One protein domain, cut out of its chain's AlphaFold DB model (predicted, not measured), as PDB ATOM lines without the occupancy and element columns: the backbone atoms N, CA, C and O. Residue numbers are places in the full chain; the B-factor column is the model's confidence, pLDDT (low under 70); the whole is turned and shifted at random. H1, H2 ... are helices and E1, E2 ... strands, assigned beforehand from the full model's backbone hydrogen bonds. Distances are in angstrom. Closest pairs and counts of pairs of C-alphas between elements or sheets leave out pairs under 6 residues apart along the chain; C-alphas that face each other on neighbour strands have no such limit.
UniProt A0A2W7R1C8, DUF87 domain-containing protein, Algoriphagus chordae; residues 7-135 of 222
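What this domain is: This is residues 7 to 135 of the 222 residues of the protein "DUF87 domain-containing protein" of Algoriphagus chordae (UniProt A0A2W7R1C8). A small closed barrel of six strands, E1, E2, E7, E6, E5 and E9, makes the core, with E8 paired onto E7 beyond the ring and H4 packed on the outside near E8. Between E6 and E7 the chain swings far out from the barrel with H2 and H3, while H1 and the little hairpin of E3 and E4 lie outside the ring. The printed part has 129 residues with four named helices and nine named strands, in the order E1 E2 H1 E3 E4 E5 E6 H2 H3 E7 E8 E9 H4, of mixed class, and the neighbour strands are antiparallel. It is compact, with a radius of gyration of the C-alphas of 15.0 A, and spans 47 by 35 by 21 A.

Where its parts are: Find C-alpha 9 at (95.251, 134.547, 125.114); from there E1 runs 18.9 A to residue 16. Next come E2, residues 21 to 24, H1, residues 28 to 31, E3, residues 34 to 36, E4, residues 39 to 41, and E5, residues 49 to 52. E6, residues 57 to 67, measures 27.2 A and bends by 71 degrees at residue 64. After H2, residues 70 to 73, and H3, residues 78 to 83, find C-alpha 91 at (103.653, 130.823, 136.428), where E7 begins; it runs 26.5 A to residue 101 and bends by 73 degrees at residue 97. E8, residues 104 to 110, measures 14.6 A, E9 holds residues 121 to 124, and H4, residues 127 to 135, runs 12.3 A to C-alpha 135 at (109.317, 152.623, 115.978).

How they stand to each other: Go round the ring from E1: for the hairpin E1 and E2, N 14 and O 22 are within hydrogen-bond range at 2.9 A, and for the neighbours E2 and E7, N 23 and O 92 are within hydrogen-bond range at 2.8 A. Likewise look at N 95 and O 62, 2.8 A, for E7 and E6, N 52 and O 59, 2.8 A, for the hairpin E5 and E6, N 51 and O 123, 2.9 A, for E5 and E9, and N 10 and O 122, 2.8 A, for E9 and E1. E7 pairs with E8 over its residues 98 to 101, with N 109 and O 99 at 2.8 A. In the hairpin E3 and E4, N 41 and O 34 are 2.8 A apart. H4 is on the barrel, outside it, at a height over the sheet of 8.0 A; its closest C-alphas to E8 are Tyr 133 and Ala 108, 6.3 A. H1 is on the barrel too, outside it, at a height of 7.7 A, while H2 and H3 are not on it. In H3 and H4 every O i to N i+4 pair is within hydrogen-bond range; H1 and H2 are too short for such a pair.

The domain as a whole: The two C-alphas farthest apart, those of Lys 79 and Glu 104, are 46.7 A apart. The printed part has no cut, and no link is long. Mean pLDDT of the printed part is 86.2; look for values under 70 at residue 71, residues 73 to 87 and residues 111 to 112.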
ATOM      1  N   ASN A   7      92.194 135.140 120.535       90.69
ATOM      2  CA  ASN A   7      92.930 134.024 119.937       90.69
ATOM      3  C   ASN A   7      94.406 133.977 120.364       90.69
ATOM      4  O   ASN A   7      95.078 132.983 120.105       90.69
ATOM      5  N   TYR A   8      94.918 135.044 120.986       93.12
ATOM      6  CA  TYR A   8      96.298 135.152 121.464       93.12
ATOM      7  C   TYR A   8      96.392 135.046 122.988       93.12
ATOM      8  O   TYR A   8      97.425 135.384 123.560       93.12
ATOM      9  N   PHE A   9      95.317 134.632 123.660       95.31
ATOM     10  CA  PHE A   9      95.251 134.547 125.114       95.31
ATOM     11  C   PHE A   9      96.270 133.550 125.689       95.31
ATOM     12  O   PHE A   9      96.402 132.431 125.202       95.31
ATOM     13  N   LEU A  10      96.956 133.953 126.761       95.38
ATOM     14  CA  LEU A  10      97.972 133.151 127.447       95.38
ATOM     15  C   LEU A  10      97.658 132.911 128.926       95.38
ATOM     16  O   LEU A  10      98.048 131.884 129.476       95.38
ATOM     17  N   GLY A  11      96.992 133.845 129.606       96.06
ATOM     18  CA  GLY A  11      96.774 133.703 131.041       96.06
ATOM     19  C   GLY A  11      96.311 134.966 131.748       96.06
ATOM     20  O   GLY A  11      95.776 135.887 131.132       96.06
ATOM     21  N   TYR A  12      96.528 134.999 133.060       97.50
ATOM     22  CA  TYR A  12      96.058 136.072 133.934       97.50
ATOM     23  C   TYR A  12      97.170 136.589 134.838       97.50
ATOM     24  O   TYR A  12      97.982 135.817 135.346       97.50
ATOM     25  N   VAL A  13      97.184 137.890 135.109       97.81
ATOM     26  CA  VAL A  13      98.046 138.473 136.141       97.81
ATOM     27  C   VAL A  13      97.574 137.995 137.514       97.81
ATOM     28  O   VAL A  13      96.417 138.194 137.874       97.81
ATOM     29  N   ASN A  14      98.458 137.397 138.310       95.88
ATOM     30  CA  ASN A  14      98.145 136.961 139.678       95.88
ATOM     31  C   ASN A  14      98.936 137.717 140.759       95.88
ATOM     32  O   ASN A  14      98.573 137.660 141.931       95.88
ATOM     33  N   GLN A  15      99.980 138.455 140.381       96.44
ATOM     34  CA  GLN A  15     100.749 139.302 141.290       96.44
ATOM     35  C   GLN A  15     101.287 140.516 140.539       96.44
ATOM     36  O   GLN A  15     101.720 140.412 139.392       96.44
ATOM     37  N   VAL A  16     101.327 141.659 141.214       95.75
ATOM     38  CA  VAL A  16     101.873 142.903 140.673       95.75
ATOM     39  C   VAL A  16     102.893 143.446 141.662       95.75
ATOM     40  O   VAL A  16     102.627 143.524 142.860       95.75
ATOM     41  N   SER A  17     104.074 143.798 141.168       92.62
ATOM     42  CA  SER A  17     105.116 144.471 141.936       92.62
ATOM     43  C   SER A  17     105.691 145.638 141.128       92.62
ATOM     44  O   SER A  17     105.494 145.694 139.912       92.62
ATOM     45  N   PRO A  18     106.455 146.548 141.756       86.50
ATOM     46  CA  PRO A  18     107.105 147.637 141.032       86.50
ATOM     47  C   PRO A  18     108.111 147.184 139.962       86.50
ATOM     48  O   PRO A  18     108.402 147.958 139.058       86.50
ATOM     49  N   GLN A  19     108.662 145.969 140.079       85.50
ATOM     50  CA  GLN A  19     109.728 145.465 139.201       85.50
ATOM     51  C   GLN A  19     109.227 144.455 138.163       85.50
ATOM     52  O   GLN A  19     109.791 144.344 137.080       85.50
ATOM     53  N   TYR A  20     108.185 143.698 138.496       93.44
ATOM     54  CA  TYR A  20     107.638 142.654 137.638       93.44
ATOM     55  C   TYR A  20     106.167 142.385 137.949       93.44
ATOM     56  O   TYR A  20     105.673 142.664 139.046       93.44
ATOM     57  N   VAL A  21     105.493 141.748 137.006       96.12
ATOM     58  CA  VAL A  21     104.185 141.123 137.200       96.12
ATOM     59  C   VAL A  21     104.336 139.615 137.114       96.12
ATOM     60  O   VAL A  21     105.180 139.114 136.371       96.12
ATOM     61  N   LYS A  22     103.553 138.878 137.895       96.94
ATOM     62  CA  LYS A  22     103.480 137.424 137.789       96.94
ATOM     63  C   LYS A  22     102.226 137.059 137.005       96.94
ATOM     64  O   LYS A  22     101.141 137.582 137.266       96.94
ATOM     65  N   VAL A  23     102.416 136.208 136.010       97.12
ATOM     66  CA  VAL A  23     101.394 135.703 135.102       97.12
ATOM     67  C   VAL A  23     101.173 134.239 135.428       97.12
ATOM     68  O   VAL A  23     102.128 133.474 135.515       97.12
ATOM     69  N   HIS A  24      99.923 133.856 135.614       95.62
ATOM     70  CA  HIS A  24      99.491 132.476 135.729       95.62
ATOM     71  C   HIS A  24      99.002 131.982 134.370       95.62
ATOM     72  O   HIS A  24      98.123 132.606 133.771       95.62
ATOM     73  N   PHE A  25      99.551 130.861 133.915       94.12
ATOM     74  CA  PHE A  25      99.158 130.180 132.689       94.12
ATOM     75  C   PHE A  25      98.241 129.006 133.060       94.12
ATOM     76  O   PHE A  25      98.695 128.084 133.740       94.12
ATOM     77  N   PRO A  26      96.966 129.013 132.633       90.88
ATOM     78  CA  PRO A  26      96.014 127.955 132.982       90.88
ATOM     79  C   PRO A  26      96.359 126.562 132.441       90.88
ATOM     80  O   PRO A  26      95.766 125.587 132.876       90.88
ATOM     81  N   SER A  27      97.260 126.463 131.466       88.25
ATOM     82  CA  SER A  27      97.768 125.194 130.944       88.25
ATOM     83  C   SER A  27      99.152 125.413 130.347       88.25
ATOM     84  O   SER A  27      99.427 126.471 129.769       88.25
ATOM     85  N   SER A  28     100.019 124.405 130.448       84.88
ATOM     86  CA  SER A  28     101.348 124.425 129.833       84.88
ATOM     87  C   SER A  28     101.322 124.508 128.307       84.88
ATOM     88  O   SER A  28     102.288 125.013 127.741       84.88
ATOM     89  N   ILE A  29     100.228 124.120 127.637       85.00
ATOM     90  CA  ILE A  29     100.107 124.230 126.171       85.00
ATOM     91  C   ILE A  29     100.199 125.688 125.690       85.00
ATOM     92  O   ILE A  29     100.680 125.974 124.600       85.00
ATOM     93  N   LEU A  30      99.809 126.641 126.544       85.56
ATOM     94  CA  LEU A  30      99.885 128.078 126.257       85.56
ATOM     95  C   LEU A  30     101.332 128.601 126.281       85.56
ATOM     96  O   LEU A  30     101.598 129.734 125.877       85.56
ATOM     97  N   LEU A  31     102.290 127.795 126.751       85.38
ATOM     98  CA  LEU A  31     103.712 128.108 126.631       85.38
ATOM     99  C   LEU A  31     104.246 127.803 125.228       85.38
ATOM    100  O   LEU A  31     105.248 128.392 124.821       85.38
ATOM    101  N   GLU A  32     103.598 126.924 124.469       85.75
ATOM    102  CA  GLU A  32     104.067 126.514 123.149       85.75
ATOM    103  C   GLU A  32     103.837 127.591 122.083       85.75
ATOM    104  O   GLU A  32     103.009 128.493 122.215       85.75
ATOM    105  N   LYS A  33     104.610 127.520 120.993       85.31
ATOM    106  CA  LYS A  33     104.345 128.361 119.822       85.31
ATOM    107  C   LYS A  33     103.059 127.883 119.160       85.31
ATOM    108  O   LYS A  33     102.890 126.691 118.932       85.31
ATOM    109  N   PHE A  34     102.210 128.817 118.768       87.56
ATOM    110  CA  PHE A  34     100.959 128.520 118.077       87.56
ATOM    111  C   PHE A  34     100.842 129.365 116.811       87.56
ATOM    112  O   PHE A  34     101.600 130.316 116.613       87.56
ATOM    113  N   SER A  35      99.924 129.005 115.917       84.88
ATOM    114  CA  SER A  35      99.667 129.776 114.702       84.88
ATOM    115  C   SER A  35      98.210 130.200 114.618       84.88
ATOM    116  O   SER A  35      97.297 129.480 115.018       84.88
ATOM    117  N   HIS A  36      97.990 131.398 114.094       85.00
ATOM    118  CA  HIS A  36      96.662 131.932 113.850       85.00
ATOM    119  C   HIS A  36      96.686 132.745 112.558       85.00
ATOM    120  O   HIS A  36      97.544 133.607 112.382       85.00
ATOM    121  N   ASN A  37      95.767 132.451 111.633       84.00
ATOM    122  CA  ASN A  37      95.714 133.060 110.294       84.00
ATOM    123  C   ASN A  37      97.054 133.011 109.530       84.00
ATOM    124  O   ASN A  37      97.412 133.951 108.828       84.00
ATOM    125  N   GLY A  38      97.810 131.916 109.680       78.31
ATOM    126  CA  GLY A  38      99.100 131.719 109.005       78.31
ATOM    127  C   GLY A  38     100.280 132.486 109.615       78.31
ATOM    128  O   GLY A  38     101.393 132.370 109.108       78.31
ATOM    129  N   VAL A  39     100.064 133.229 110.704       80.56
ATOM    130  CA  VAL A  39     101.116 133.914 111.467       80.56
ATOM    131  C   VAL A  39     101.457 133.090 112.702       80.56
ATOM    132  O   VAL A  39     100.561 132.578 113.375       80.56
ATOM    133  N   PHE A  40     102.749 132.950 112.995       81.38
ATOM    134  CA  PHE A  40     103.224 132.283 114.203       81.38
ATOM    135  C   PHE A  40     103.308 133.266 115.363       81.38
ATOM    136  O   PHE A  40     103.830 134.369 115.223       81.38
ATOM    137  N   PHE A  41     102.832 132.822 116.516       83.06
ATOM    138  CA  PHE A  41     102.874 133.548 117.769       83.06
ATOM    139  C   PHE A  41     103.751 132.794 118.753       83.06
ATOM    140  O   PHE A  41     103.749 131.559 118.834       83.06
ATOM    141  N   ALA A  42     104.523 133.560 119.509       81.69
ATOM    142  CA  ALA A  42     105.317 133.018 120.587       81.69
ATOM    143  C   ALA A  42     104.395 132.770 121.797       81.69
ATOM    144  O   ALA A  42     103.636 133.658 122.183       81.69
ATOM    145  N   GLY A  43     104.436 131.577 122.391       83.88
ATOM    146  CA  GLY A  43     103.699 131.293 123.626       83.88
ATOM    147  C   GLY A  43     104.292 132.007 124.842       83.88
ATOM    148  O   GLY A  43     105.142 132.893 124.726       83.88
ATOM    149  N   GLY A  44     103.907 131.581 126.036       81.38
ATOM    150  CA  GLY A  44     104.404 132.119 127.303       81.38
ATOM    151  C   GLY A  44     105.868 131.816 127.667       81.38
ATOM    152  O   GLY A  44     106.133 131.734 128.856       81.38
ATOM    153  N   ASN A  45     106.803 131.637 126.720       85.19
ATOM    154  CA  ASN A  45     108.216 131.300 126.991       85.19
ATOM    155  C   ASN A  45     109.097 132.494 127.422       85.19
ATOM    156  O   ASN A  45     108.808 133.652 127.127       85.19
ATOM    157  N   VAL A  46     110.225 132.203 128.087       91.56
ATOM    158  CA  VAL A  46     111.215 133.215 128.497       91.56
ATOM    159  C   VAL A  46     111.764 133.949 127.271       91.56
ATOM    160  O   VAL A  46     112.108 133.335 126.266       91.56
ATOM    161  N   GLY A  47     111.861 135.272 127.372       89.50
ATOM    162  CA  GLY A  47     112.285 136.166 126.298       89.50
ATOM    163  C   GLY A  47     111.140 136.656 125.411       89.50
ATOM    164  O   GLY A  47     111.318 137.661 124.722       89.50
ATOM    165  N   ASN A  48     109.967 136.018 125.461       91.50
ATOM    166  CA  ASN A  48     108.825 136.436 124.658       91.50
ATOM    167  C   ASN A  48     108.159 137.684 125.231       91.50
ATOM    168  O   ASN A  48     108.124 137.915 126.446       91.50
ATOM    169  N   PHE A  49     107.609 138.481 124.321       93.81
ATOM    170  CA  PHE A  49     106.838 139.662 124.659       93.81
ATOM    171  C   PHE A  49     105.362 139.302 124.787       93.81
ATOM    172  O   PHE A  49     104.814 138.545 123.987       93.81
ATOM    173  N   ILE A  50     104.725 139.889 125.787       95.44
ATOM    174  CA  ILE A  50     103.305 139.744 126.071       95.44
ATOM    175  C   ILE A  50     102.676 141.122 126.216       95.44
ATOM    176  O   ILE A  50     103.335 142.092 126.597       95.44
ATOM    177  N   VAL A  51     101.384 141.191 125.937       95.94
ATOM    178  CA  VAL A  51     100.556 142.370 126.169       95.94
ATOM    179  C   VAL A  51      99.544 142.068 127.266       95.94
ATOM    180  O   VAL A  51      98.922 141.009 127.282       95.94
ATOM    181  N   ILE A  52      99.417 142.991 128.212       96.75
ATOM    182  CA  ILE A  52      98.535 142.866 129.373       96.75
ATOM    183  C   ILE A  52      97.429 143.900 129.237       96.75
ATOM    184  O   ILE A  52      97.702 145.088 129.042       96.75
ATOM    185  N   GLU A  53      96.193 143.430 129.330       96.12
ATOM    186  CA  GLU A  53      94.987 144.246 129.232       96.12
ATOM    187  C   GLU A  53      94.708 144.959 130.557       96.12
ATOM    188  O   GLU A  53      94.722 144.356 131.628       96.12
ATOM    189  N   GLY A  54      94.446 146.259 130.479       93.19
ATOM    190  CA  GLY A  54      93.957 147.072 131.586       93.19
ATOM    191  C   GLY A  54      92.820 147.968 131.110       93.19
ATOM    192  O   GLY A  54      92.549 148.045 129.915       93.19
ATOM    193  N   GLU A  55      92.146 148.635 132.046       88.25
ATOM    194  CA  GLU A  55      90.928 149.402 131.743       88.25
ATOM    195  C   GLU A  55      91.209 150.617 130.846       88.25
ATOM    196  O   GLU A  55      90.609 150.770 129.787       88.25
ATOM    197  N   GLU A  56      92.159 151.466 131.244       90.75
ATOM    198  CA  GLU A  56      92.552 152.658 130.475       90.75
ATOM    199  C   GLU A  56      93.863 152.459 129.708       90.75
ATOM    200  O   GLU A  56      94.115 153.102 128.681       90.75
ATOM    201  N   TYR A  57      94.712 151.560 130.211       92.88
ATOM    202  CA  TYR A  57      96.062 151.347 129.713       92.88
ATOM    203  C   TYR A  57      96.342 149.870 129.479       92.88
ATOM    204  O   TYR A  57      96.066 149.032 130.334       92.88
ATOM    205  N   GLY A  58      96.957 149.583 128.336       94.62
ATOM    206  CA  GLY A  58      97.630 148.323 128.077       94.62
ATOM    207  C   GLY A  58      99.111 148.403 128.417       94.62
ATOM    208  O   GLY A  58      99.698 149.488 128.481       94.62
ATOM    209  N   PHE A  59      99.726 147.243 128.615       94.88
ATOM    210  CA  PHE A  59     101.138 147.143 128.975       94.88
ATOM    211  C   PHE A  59     101.848 146.145 128.078       94.88
ATOM    212  O   PHE A  59     101.346 145.045 127.871       94.88
ATOM    213  N   LEU A  60     103.033 146.503 127.592       94.25
ATOM    214  CA  LEU A  60     103.959 145.549 126.991       94.25
ATOM    215  C   LEU A  60     104.918 145.071 128.079       94.25
ATOM    216  O   LEU A  60     105.548 145.883 128.764       94.25
ATOM    217  N   ALA A  61     105.057 143.759 128.202       94.56
ATOM    218  CA  ALA A  61     105.982 143.133 129.130       94.56
ATOM    219  C   ALA A  61     106.807 142.052 128.431       94.56
ATOM    220  O   ALA A  61     106.426 141.546 127.375       94.56
ATOM    221  N   ARG A  62     107.936 141.681 129.030       94.38
ATOM    222  CA  ARG A  62     108.773 140.568 128.573       94.38
ATOM    223  C   ARG A  62     108.875 139.520 129.661       94.38
ATOM    224  O   ARG A  62     109.230 139.846 130.791       94.38
ATOM    225  N   ILE A  63     108.604 138.267 129.318       95.31
ATOM    226  CA  ILE A  63     108.745 137.143 130.245       95.31
ATOM    227  C   ILE A  63     110.232 136.926 130.523       95.31
ATOM    228  O   ILE A  63     111.025 136.743 129.601       95.31
ATOM    229  N   ILE A  64     110.615 136.957 131.794       95.50
ATOM    230  CA  ILE A  64     112.005 136.806 132.249       95.50
ATOM    231  C   ILE A  64     112.241 135.475 132.964       95.50
ATOM    232  O   ILE A  64     113.376 135.021 133.058       95.50
ATOM    233  N   GLU A  65     111.179 134.840 133.451       95.06
ATOM    234  CA  GLU A  65     111.249 133.603 134.221       95.06
ATOM    235  C   GLU A  65     109.944 132.826 134.056       95.06
ATOM    236  O   GLU A  65     108.879 133.441 133.993       95.06
ATOM    237  N   ILE A  66     110.029 131.496 134.022       93.25
ATOM    238  CA  ILE A  66     108.884 130.580 134.078       93.25
ATOM    239  C   ILE A  66     109.195 129.502 135.095       93.25
ATOM    240  O   ILE A  66     110.297 128.958 135.134       93.25
ATOM    241  N   GLU A  67     108.193 129.169 135.884       91.25
ATOM    242  CA  GLU A  67     108.259 128.145 136.897       91.25
ATOM    243  C   GLU A  67     106.964 127.342 136.963       91.25
ATOM    244  O   GLU A  67     105.870 127.869 136.773       91.25
ATOM    245  N   LEU A  68     107.081 126.061 137.306       85.75
ATOM    246  CA  LEU A  68     105.940 125.275 137.767       85.75
ATOM    247  C   LEU A  68     105.751 125.460 139.282       85.75
ATOM    248  O   LEU A  68     106.754 125.621 139.988       85.75
ATOM    249  N   PRO A  69     104.514 125.408 139.803       80.50
ATOM    250  CA  PRO A  69     104.251 125.343 141.237       80.50
ATOM    251  C   PRO A  69     104.963 124.154 141.905       80.50
ATOM    252  O   PRO A  69     105.055 123.072 141.329       80.50
ATOM    253  N   ASP A  70     105.424 124.309 143.151       72.00
ATOM    254  CA  ASP A  70     106.194 123.264 143.856       72.00
ATOM    255  C   ASP A  70     105.443 121.932 144.024       72.00
ATOM    256  O   ASP A  70     106.066 120.869 144.071       72.00
ATOM    257  N   GLY A  71     104.108 121.973 144.108       68.88
ATOM    258  CA  GLY A  71     103.267 120.773 144.144       68.88
ATOM    259  C   GLY A  71     103.318 119.974 142.839       68.88
ATOM    260  O   GLY A  71     103.356 118.748 142.877       68.88
ATOM    261  N   GLU A  72     103.409 120.671 141.708       70.00
ATOM    262  CA  GLU A  72     103.452 120.093 140.362       70.00
ATOM    263  C   GLU A  72     104.879 119.717 139.936       70.00
ATOM    264  O   GLU A  72     105.085 118.763 139.192       70.00
ATOM    265  N   ARG A  73     105.908 120.392 140.469       63.09
ATOM    266  CA  ARG A  73     107.313 120.006 140.226       63.09
ATOM    267  C   ARG A  73     107.615 118.574 140.669       63.09
ATOM    268  O   ARG A  73     108.451 117.903 140.071       63.09
ATOM    269  N   LYS A  74     106.941 118.100 141.718       59.50
ATOM    270  CA  LYS A  74     107.128 116.751 142.279       59.50
ATOM    271  C   LYS A  74     106.469 115.650 141.446       59.50
ATOM    272  O   LYS A  74     106.801 114.485 141.637       59.50
ATOM    273  N   THR A  75     105.555 116.004 140.542       62.09
ATOM    274  CA  THR A  75     104.830 115.068 139.670       62.09
ATOM    275  C   THR A  75     105.398 115.019 138.251       62.09
ATOM    276  O   THR A  75     104.866 114.301 137.402       62.09
ATOM    277  N   ILE A  76     106.502 115.733 137.990       64.75
ATOM    278  CA  ILE A  76     107.201 115.713 136.704       64.75
ATOM    279  C   ILE A  76     107.729 114.296 136.445       64.75
ATOM    280  O   ILE A  76     108.670 113.824 137.079       64.75
ATOM    281  N   SER A  77     107.112 113.618 135.482       65.62
ATOM    282  CA  SER A  77     107.568 112.347 134.925       65.62
ATOM    283  C   SER A  77     107.394 112.380 133.411       65.62
ATOM    284  O   SER A  77     106.524 113.087 132.903       65.62
ATOM    285  N   GLU A  78     108.187 111.595 132.682       59.12
ATOM    286  CA  GLU A  78     108.122 111.521 131.213       59.12
ATOM    287  C   GLU A  78     106.705 111.178 130.708       59.12
ATOM    288  O   GLU A  78     106.241 111.732 129.716       59.12
ATOM    289  N   LYS A  79     105.964 110.353 131.463       56.88
ATOM    290  CA  LYS A  79     104.566 110.007 131.170       56.88
ATOM    291  C   LYS A  79     103.584 111.154 131.429       56.88
ATOM    292  O   LYS A  79     102.643 111.299 130.663       56.88
ATOM    293  N   ALA A  80     103.797 111.958 132.472       59.19
ATOM    294  CA  ALA A  80     102.932 113.100 132.788       59.19
ATOM    295  C   ALA A  80     103.118 114.257 131.793       59.19
ATOM    296  O   ALA A  80     102.144 114.890 131.411       59.19
ATOM    297  N   ILE A  81     104.350 114.484 131.321       59.31
ATOM    298  CA  ILE A  81     104.649 115.513 130.312       59.31
ATOM    299  C   ILE A  81     104.024 115.158 128.955       59.31
ATOM    300  O   ILE A  81     103.531 116.039 128.268       59.31
ATOM    301  N   GLN A  82     104.038 113.878 128.563       55.84
ATOM    302  CA  GLN A  82     103.571 113.453 127.236       55.84
ATOM    303  C   GLN A  82     102.056 113.216 127.130       55.84
ATOM    304  O   GLN A  82     101.562 113.090 126.016       55.84
ATOM    305  N   HIS A  83     101.337 113.035 128.245       54.69
ATOM    306  CA  HIS A  83      99.934 112.583 128.217       54.69
ATOM    307  C   HIS A  83      98.943 113.512 128.937       54.69
ATOM    308  O   HIS A  83      97.742 113.295 128.789       54.69
ATOM    309  N   ASP A  84      99.393 114.523 129.694       60.78
ATOM    310  CA  ASP A  84      98.490 115.422 130.431       60.78
ATOM    311  C   ASP A  84      98.992 116.880 130.455       60.78
ATOM    312  O   ASP A  84      99.383 117.436 131.481       60.78
ATOM    313  N   GLU A  85      98.973 117.523 129.284       58.47
ATOM    314  CA  GLU A  85      99.339 118.940 129.083       58.47
ATOM    315  C   GLU A  85      98.399 119.927 129.814       58.47
ATOM    316  O   GLU A  85      98.667 121.131 129.903       58.47
ATOM    317  N   THR A  86      97.284 119.430 130.358       61.75
ATOM    318  CA  THR A  86      96.325 120.194 131.167       61.75
ATOM    319  C   THR A  86      96.579 120.109 132.669       61.75
ATOM    320  O   THR A  86      95.985 120.880 133.418       61.75
ATOM    321  N   ALA A  87      97.461 119.217 133.129       67.19
ATOM    322  CA  ALA A  87      97.735 119.042 134.556       67.19
ATOM    323  C   ALA A  87      98.658 120.118 135.146       67.19
ATOM    324  O   ALA A  87      98.710 120.275 136.368       67.19
ATOM    325  N   PHE A  88      99.399 120.829 134.297       79.00
ATOM    326  CA  PHE A  88     100.416 121.779 134.721       79.00
ATOM    327  C   PHE A  88      99.959 123.221 134.522       79.00
ATOM    328  O   PHE A  88      99.573 123.616 133.418       79.00
ATOM    329  N   HIS A  89     100.089 124.026 135.574       87.81
ATOM    330  CA  HIS A  89      99.662 125.422 135.605       87.81
ATOM    331  C   HIS A  89     100.860 126.336 135.895       87.81
ATOM    332  O   HIS A  89     101.053 126.809 137.027       87.81
ATOM    333  N   PRO A  90     101.722 126.574 134.890       91.19
ATOM    334  CA  PRO A  90     102.932 127.348 135.086       91.19
ATOM    335  C   PRO A  90     102.636 128.783 135.518       91.19
ATOM    336  O   PRO A  90     101.565 129.352 135.306       91.19
ATOM    337  N   SER A  91     103.634 129.399 136.133       93.06
ATOM    338  CA  SER A  91     103.653 130.823 136.428       93.06
ATOM    339  C   SER A  91     104.910 131.451 135.849       93.06
ATOM    340  O   SER A  91     105.983 130.864 135.923       93.06
ATOM    341  N   GLY A  92     104.802 132.654 135.303       95.12
ATOM    342  CA  GLY A  92     105.943 133.395 134.779       95.12
ATOM    343  C   GLY A  92     106.068 134.769 135.407       95.12
ATOM    344  O   GLY A  92     105.061 135.397 135.728       95.12
ATOM    345  N   LYS A  93     107.296 135.255 135.579       96.75
ATOM    346  CA  LYS A  93     107.543 136.667 135.895       96.75
ATOM    347  C   LYS A  93     107.784 137.415 134.596       96.75
ATOM    348  O   LYS A  93     108.556 136.955 133.753       96.75
ATOM    349  N   ALA A  94     107.155 138.572 134.452       96.50
ATOM    350  CA  ALA A  94     107.339 139.452 133.315       96.50
ATOM    351  C   ALA A  94     107.732 140.864 133.761       96.50
ATOM    352  O   ALA A  94     107.125 141.448 134.659       96.50
ATOM    353  N   GLU A  95     108.760 141.403 133.119       95.12
ATOM    354  CA  GLU A  95     109.240 142.772 133.286       95.12
ATOM    355  C   GLU A  95     108.355 143.720 132.467       95.12
ATOM    356  O   GLU A  95     108.204 143.527 131.261       95.12
ATOM    357  N   LEU A  96     107.771 144.740 133.105       93.56
ATOM    358  CA  LEU A  96     106.984 145.771 132.418       93.56
ATOM    359  C   LEU A  96     107.920 146.736 131.680       93.56
ATOM    360  O   LEU A  96     108.795 147.340 132.296       93.56
ATOM    361  N   LEU A  97     107.711 146.922 130.376       91.44
ATOM    362  CA  LEU A  97     108.604 147.716 129.524       91.44
ATOM    363  C   LEU A  97     108.017 149.082 129.159       91.44
ATOM    364  O   LEU A  97     108.698 150.105 129.239       91.44
ATOM    365  N   LEU A  98     106.751 149.100 128.742       91.62
ATOM    366  CA  LEU A  98     106.023 150.313 128.361       91.62
ATOM    367  C   LEU A  98     104.524 150.147 128.622       91.62
ATOM    368  O   LEU A  98     104.022 149.032 128.782       91.62
ATOM    369  N   SER A  99     103.820 151.272 128.634       92.69
ATOM    370  CA  SER A  99     102.360 151.334 128.693       92.69
ATOM    371  C   SER A  99     101.825 152.099 127.489       92.69
ATOM    372  O   SER A  99     102.526 152.948 126.947       92.69
ATOM    373  N   PHE A 100     100.595 151.840 127.073       92.12
ATOM    374  CA  PHE A 100      99.930 152.566 125.990       92.12
ATOM    375  C   PHE A 100      98.458 152.777 126.335       92.12
ATOM    376  O   PHE A 100      97.872 151.995 127.083       92.12
ATOM    377  N   SER A 101      97.855 153.842 125.809       91.31
ATOM    378  CA  SER A 101      96.411 154.065 125.945       91.31
ATOM    379  C   SER A 101      95.649 153.007 125.151       91.31
ATOM    380  O   SER A 101      95.964 152.784 123.982       91.31
ATOM    381  N   VAL A 102      94.619 152.392 125.735       91.12
ATOM    382  CA  VAL A 102      93.765 151.429 125.008       91.12
ATOM    383  C   VAL A 102      93.036 152.100 123.834       91.12
ATOM    384  O   VAL A 102      92.766 151.458 122.823       91.12
ATOM    385  N   PHE A 103      92.796 153.410 123.917       89.38
ATOM    386  CA  PHE A 103      92.187 154.197 122.839       89.38
ATOM    387  C   PHE A 103      93.155 154.500 121.689       89.38
ATOM    388  O   PHE A 103      92.723 154.713 120.559       89.38
ATOM    389  N   GLU A 104      94.463 154.505 121.957       90.12
ATOM    390  CA  GLU A 104      95.506 154.715 120.948       90.12
ATOM    391  C   GLU A 104      96.684 153.743 121.156       90.12
ATOM    392  O   GLU A 104      97.778 154.177 121.531       90.12
ATOM    393  N   PRO A 105      96.509 152.429 120.887       88.81
ATOM    394  CA  PRO A 105      97.493 151.413 121.265       88.81
ATOM    395  C   PRO A 105      98.868 151.580 120.627       88.81
ATOM    396  O   PRO A 105      99.868 151.164 121.194       88.81
ATOM    397  N   ALA A 106      98.936 152.224 119.461       86.62
ATOM    398  CA  ALA A 106     100.206 152.513 118.814       86.62
ATOM    399  C   ALA A 106     101.055 153.511 119.620       86.62
ATOM    400  O   ALA A 106     102.272 153.448 119.557       86.62
ATOM    401  N   LYS A 107     100.459 154.426 120.396       86.31
ATOM    402  CA  LYS A 107     101.209 155.458 121.123       86.31
ATOM    403  C   LYS A 107     101.714 154.922 122.462       86.31
ATOM    404  O   LYS A 107     101.037 155.020 123.486       86.31
ATOM    405  N   ALA A 108     102.929 154.386 122.443       84.12
ATOM    406  CA  ALA A 108     103.608 153.920 123.644       84.12
ATOM    407  C   ALA A 108     104.186 155.070 124.487       84.12
ATOM    408  O   ALA A 108     104.788 156.021 123.987       84.12
ATOM    409  N   GLU A 109     104.066 154.927 125.800       83.56
ATOM    410  CA  GLU A 109     104.634 155.792 126.826       83.56
ATOM    411  C   GLU A 109     105.561 154.966 127.722       83.56
ATOM    412  O   GLU A 109     105.256 153.822 128.076       83.56
ATOM    413  N   LYS A 110     106.697 155.545 128.132       74.44
ATOM    414  CA  LYS A 110     107.566 154.894 129.120       74.44
ATOM    415  C   LYS A 110     106.791 154.705 130.423       74.44
ATOM    416  O   LYS A 110     106.225 155.663 130.947       74.44
ATOM    417  N   THR A 111     106.789 153.482 130.946       65.62
ATOM    418  CA  THR A 111     106.124 153.151 132.209       65.62
ATOM    419  C   THR A 111     106.845 153.857 133.349       65.62
ATOM    420  O   THR A 111     107.982 153.510 133.656       65.62
ATOM    421  N   VAL A 112     106.217 154.853 133.979       57.56
ATOM    422  CA  VAL A 112     106.799 155.501 135.174       57.56
ATOM    423  C   VAL A 112     105.877 155.428 136.399       57.56
ATOM    424  O   VAL A 112     106.335 155.669 137.509       57.56
ATOM    425  N   SER A 113     104.608 155.024 136.257       74.25
ATOM    426  CA  SER A 113     103.693 154.960 137.415       74.25
ATOM    427  C   SER A 113     102.381 154.189 137.197       74.25
ATOM    428  O   SER A 113     101.435 154.384 137.956       74.25
ATOM    429  N   LYS A 114     102.275 153.359 136.152       89.00
ATOM    430  CA  LYS A 114     101.043 152.621 135.815       89.00
ATOM    431  C   LYS A 114     101.292 151.123 135.957       89.00
ATOM    432  O   LYS A 114     102.344 150.646 135.536       89.00
ATOM    433  N   TYR A 115     100.321 150.401 136.507       92.81
ATOM    434  CA  TYR A 115     100.414 148.962 136.738       92.81
ATOM    435  C   TYR A 115      99.111 148.266 136.333       92.81
ATOM    436  O   TYR A 115      98.042 148.849 136.535       92.81
ATOM    437  N   PRO A 116      99.173 147.042 135.779       94.88
ATOM    438  CA  PRO A 116      97.974 146.261 135.505       94.88
ATOM    439  C   PRO A 116      97.308 145.809 136.808       94.88
ATOM    440  O   PRO A 116      97.953 145.721 137.854       94.88
ATOM    441  N   ALA A 117      96.017 145.489 136.740       95.25
ATOM    442  CA  ALA A 117      95.282 144.917 137.861       95.25
ATOM    443  C   ALA A 117      95.557 143.411 138.009       95.25
ATOM    444  O   ALA A 117      95.882 142.716 137.045       95.25
ATOM    445  N   ILE A 118      95.370 142.879 139.219       96.69
ATOM    446  CA  ILE A 118      95.269 141.426 139.412       96.69
ATOM    447  C   ILE A 118      94.025 140.926 138.665       96.69
ATOM    448  O   ILE A 118      92.977 141.565 138.699       96.69
ATOM    449  N   GLY A 119      94.148 139.788 137.985       96.50
ATOM    450  CA  GLY A 119      93.115 139.225 137.117       96.50
ATOM    451  C   GLY A 119      93.131 139.771 135.688       96.50
ATOM    452  O   GLY A 119      92.388 139.261 134.851       96.50
ATOM    453  N   ALA A 120      93.987 140.754 135.379       97.62
ATOM    454  CA  ALA A 120      94.178 141.248 134.018       97.62
ATOM    455  C   ALA A 120      94.562 140.110 133.064       97.62
ATOM    456  O   ALA A 120      95.399 139.266 133.399       97.62
ATOM    457  N   LYS A 121      93.968 140.099 131.870       97.94
ATOM    458  CA  LYS A 121      94.270 139.098 130.847       97.94
ATOM    459  C   LYS A 121      95.602 139.401 130.178       97.94
ATOM    460  O   LYS A 121      95.978 140.557 129.976       97.94
ATOM    461  N   VAL A 122      96.300 138.333 129.828       97.75
ATOM    462  CA  VAL A 122      97.612 138.362 129.195       97.75
ATOM    463  C   VAL A 122      97.519 137.690 127.837       97.75
ATOM    464  O   VAL A 122      96.959 136.599 127.719       97.75
ATOM    465  N   TYR A 123      98.093 138.337 126.831       96.38
ATOM    466  CA  TYR A 123      98.060 137.919 125.436       96.38
ATOM    467  C   TYR A 123      99.475 137.863 124.861       96.38
ATOM    468  O   TYR A 123     100.363 138.608 125.283       96.38
ATOM    469  N   SER A 124      99.691 136.988 123.884       94.50
ATOM    470  CA  SER A 124     100.915 136.966 123.087       94.50
ATOM    471  C   SER A 124     101.023 138.245 122.259       94.50
ATOM    472  O   SER A 124     100.035 138.706 121.687       94.50
ATOM    473  N   CYS A 125     102.219 138.829 122.203       92.75
ATOM    474  CA  CYS A 125     102.488 140.005 121.383       92.75
ATOM    475  C   CYS A 125     103.029 139.574 120.014       92.75
ATOM    476  O   CYS A 125     104.040 138.876 119.945       92.75
ATOM    477  N   SER A 126     102.390 140.020 118.931       90.00
ATOM    478  CA  SER A 126     102.861 139.744 117.571       90.00
ATOM    479  C   SER A 126     104.113 140.550 117.217       90.00
ATOM    480  O   SER A 126     104.342 141.640 117.752       90.00
ATOM    481  N   ASP A 127     104.881 140.054 116.249       89.50
ATOM    482  CA  ASP A 127     106.062 140.747 115.724       89.50
ATOM    483  C   ASP A 127     105.704 142.141 115.192       89.50
ATOM    484  O   ASP A 127     106.380 143.116 115.512       89.50
ATOM    485  N   GLU A 128     104.583 142.270 114.472       89.31
ATOM    486  CA  GLU A 128     104.080 143.559 113.979       89.31
ATOM    487  C   GLU A 128     103.830 144.546 115.127       89.31
ATOM    488  O   GLU A 128     104.185 145.724 115.031       89.31
ATOM    489  N   GLN A 129     103.258 144.073 116.238       90.12
ATOM    490  CA  GLN A 129     103.021 144.928 117.396       90.12
ATOM    491  C   GLN A 129     104.334 145.413 118.013       90.12
ATOM    492  O   GLN A 129     104.463 146.592 118.342       90.12
ATOM    493  N   ILE A 130     105.324 144.527 118.121       90.88
ATOM    494  CA  ILE A 130     106.652 144.868 118.636       90.88
ATOM    495  C   ILE A 130     107.328 145.894 117.726       90.88
ATOM    496  O   ILE A 130     107.862 146.886 118.220       90.88
ATOM    497  N   GLU A 131     107.249 145.719 116.404       91.31
ATOM    498  CA  GLU A 131     107.784 146.687 115.443       91.31
ATOM    499  C   GLU A 131     107.162 148.077 115.600       91.31
ATOM    500  O   GLU A 131     107.871 149.081 115.496       91.31
ATOM    501  N   ILE A 132     105.848 148.155 115.838       90.75
ATOM    502  CA  ILE A 132     105.152 149.424 116.093       90.75
ATOM    503  C   ILE A 132     105.715 150.075 117.359       90.75
ATOM    504  O   ILE A 132     106.132 151.233 117.315       90.75
ATOM    505  N   TYR A 133     105.800 149.330 118.462       89.94
ATOM    506  CA  TYR A 133     106.308 149.863 119.726       89.94
ATOM    507  C   TYR A 133     107.767 150.328 119.636       89.94
ATOM    508  O   TYR A 133     108.114 151.378 120.180       89.94
ATOM    509  N   VAL A 134     108.622 149.588 118.924       87.94
ATOM    510  CA  VAL A 134     110.027 149.965 118.701       87.94
ATOM    511  C   VAL A 134     110.127 151.255 117.881       87.94
ATOM    512  O   VAL A 134     110.899 152.143 118.246       87.94
ATOM    513  N   LYS A 135     109.323 151.408 116.818       86.69
ATOM    514  CA  LYS A 135     109.317 152.623 115.978       86.69
ATOM    515  C   LYS A 135     108.875 153.864 116.745       86.69
ATOM    516  O   LYS A 135     109.388 154.954 116.514       86.69
TER     517      LYS A 135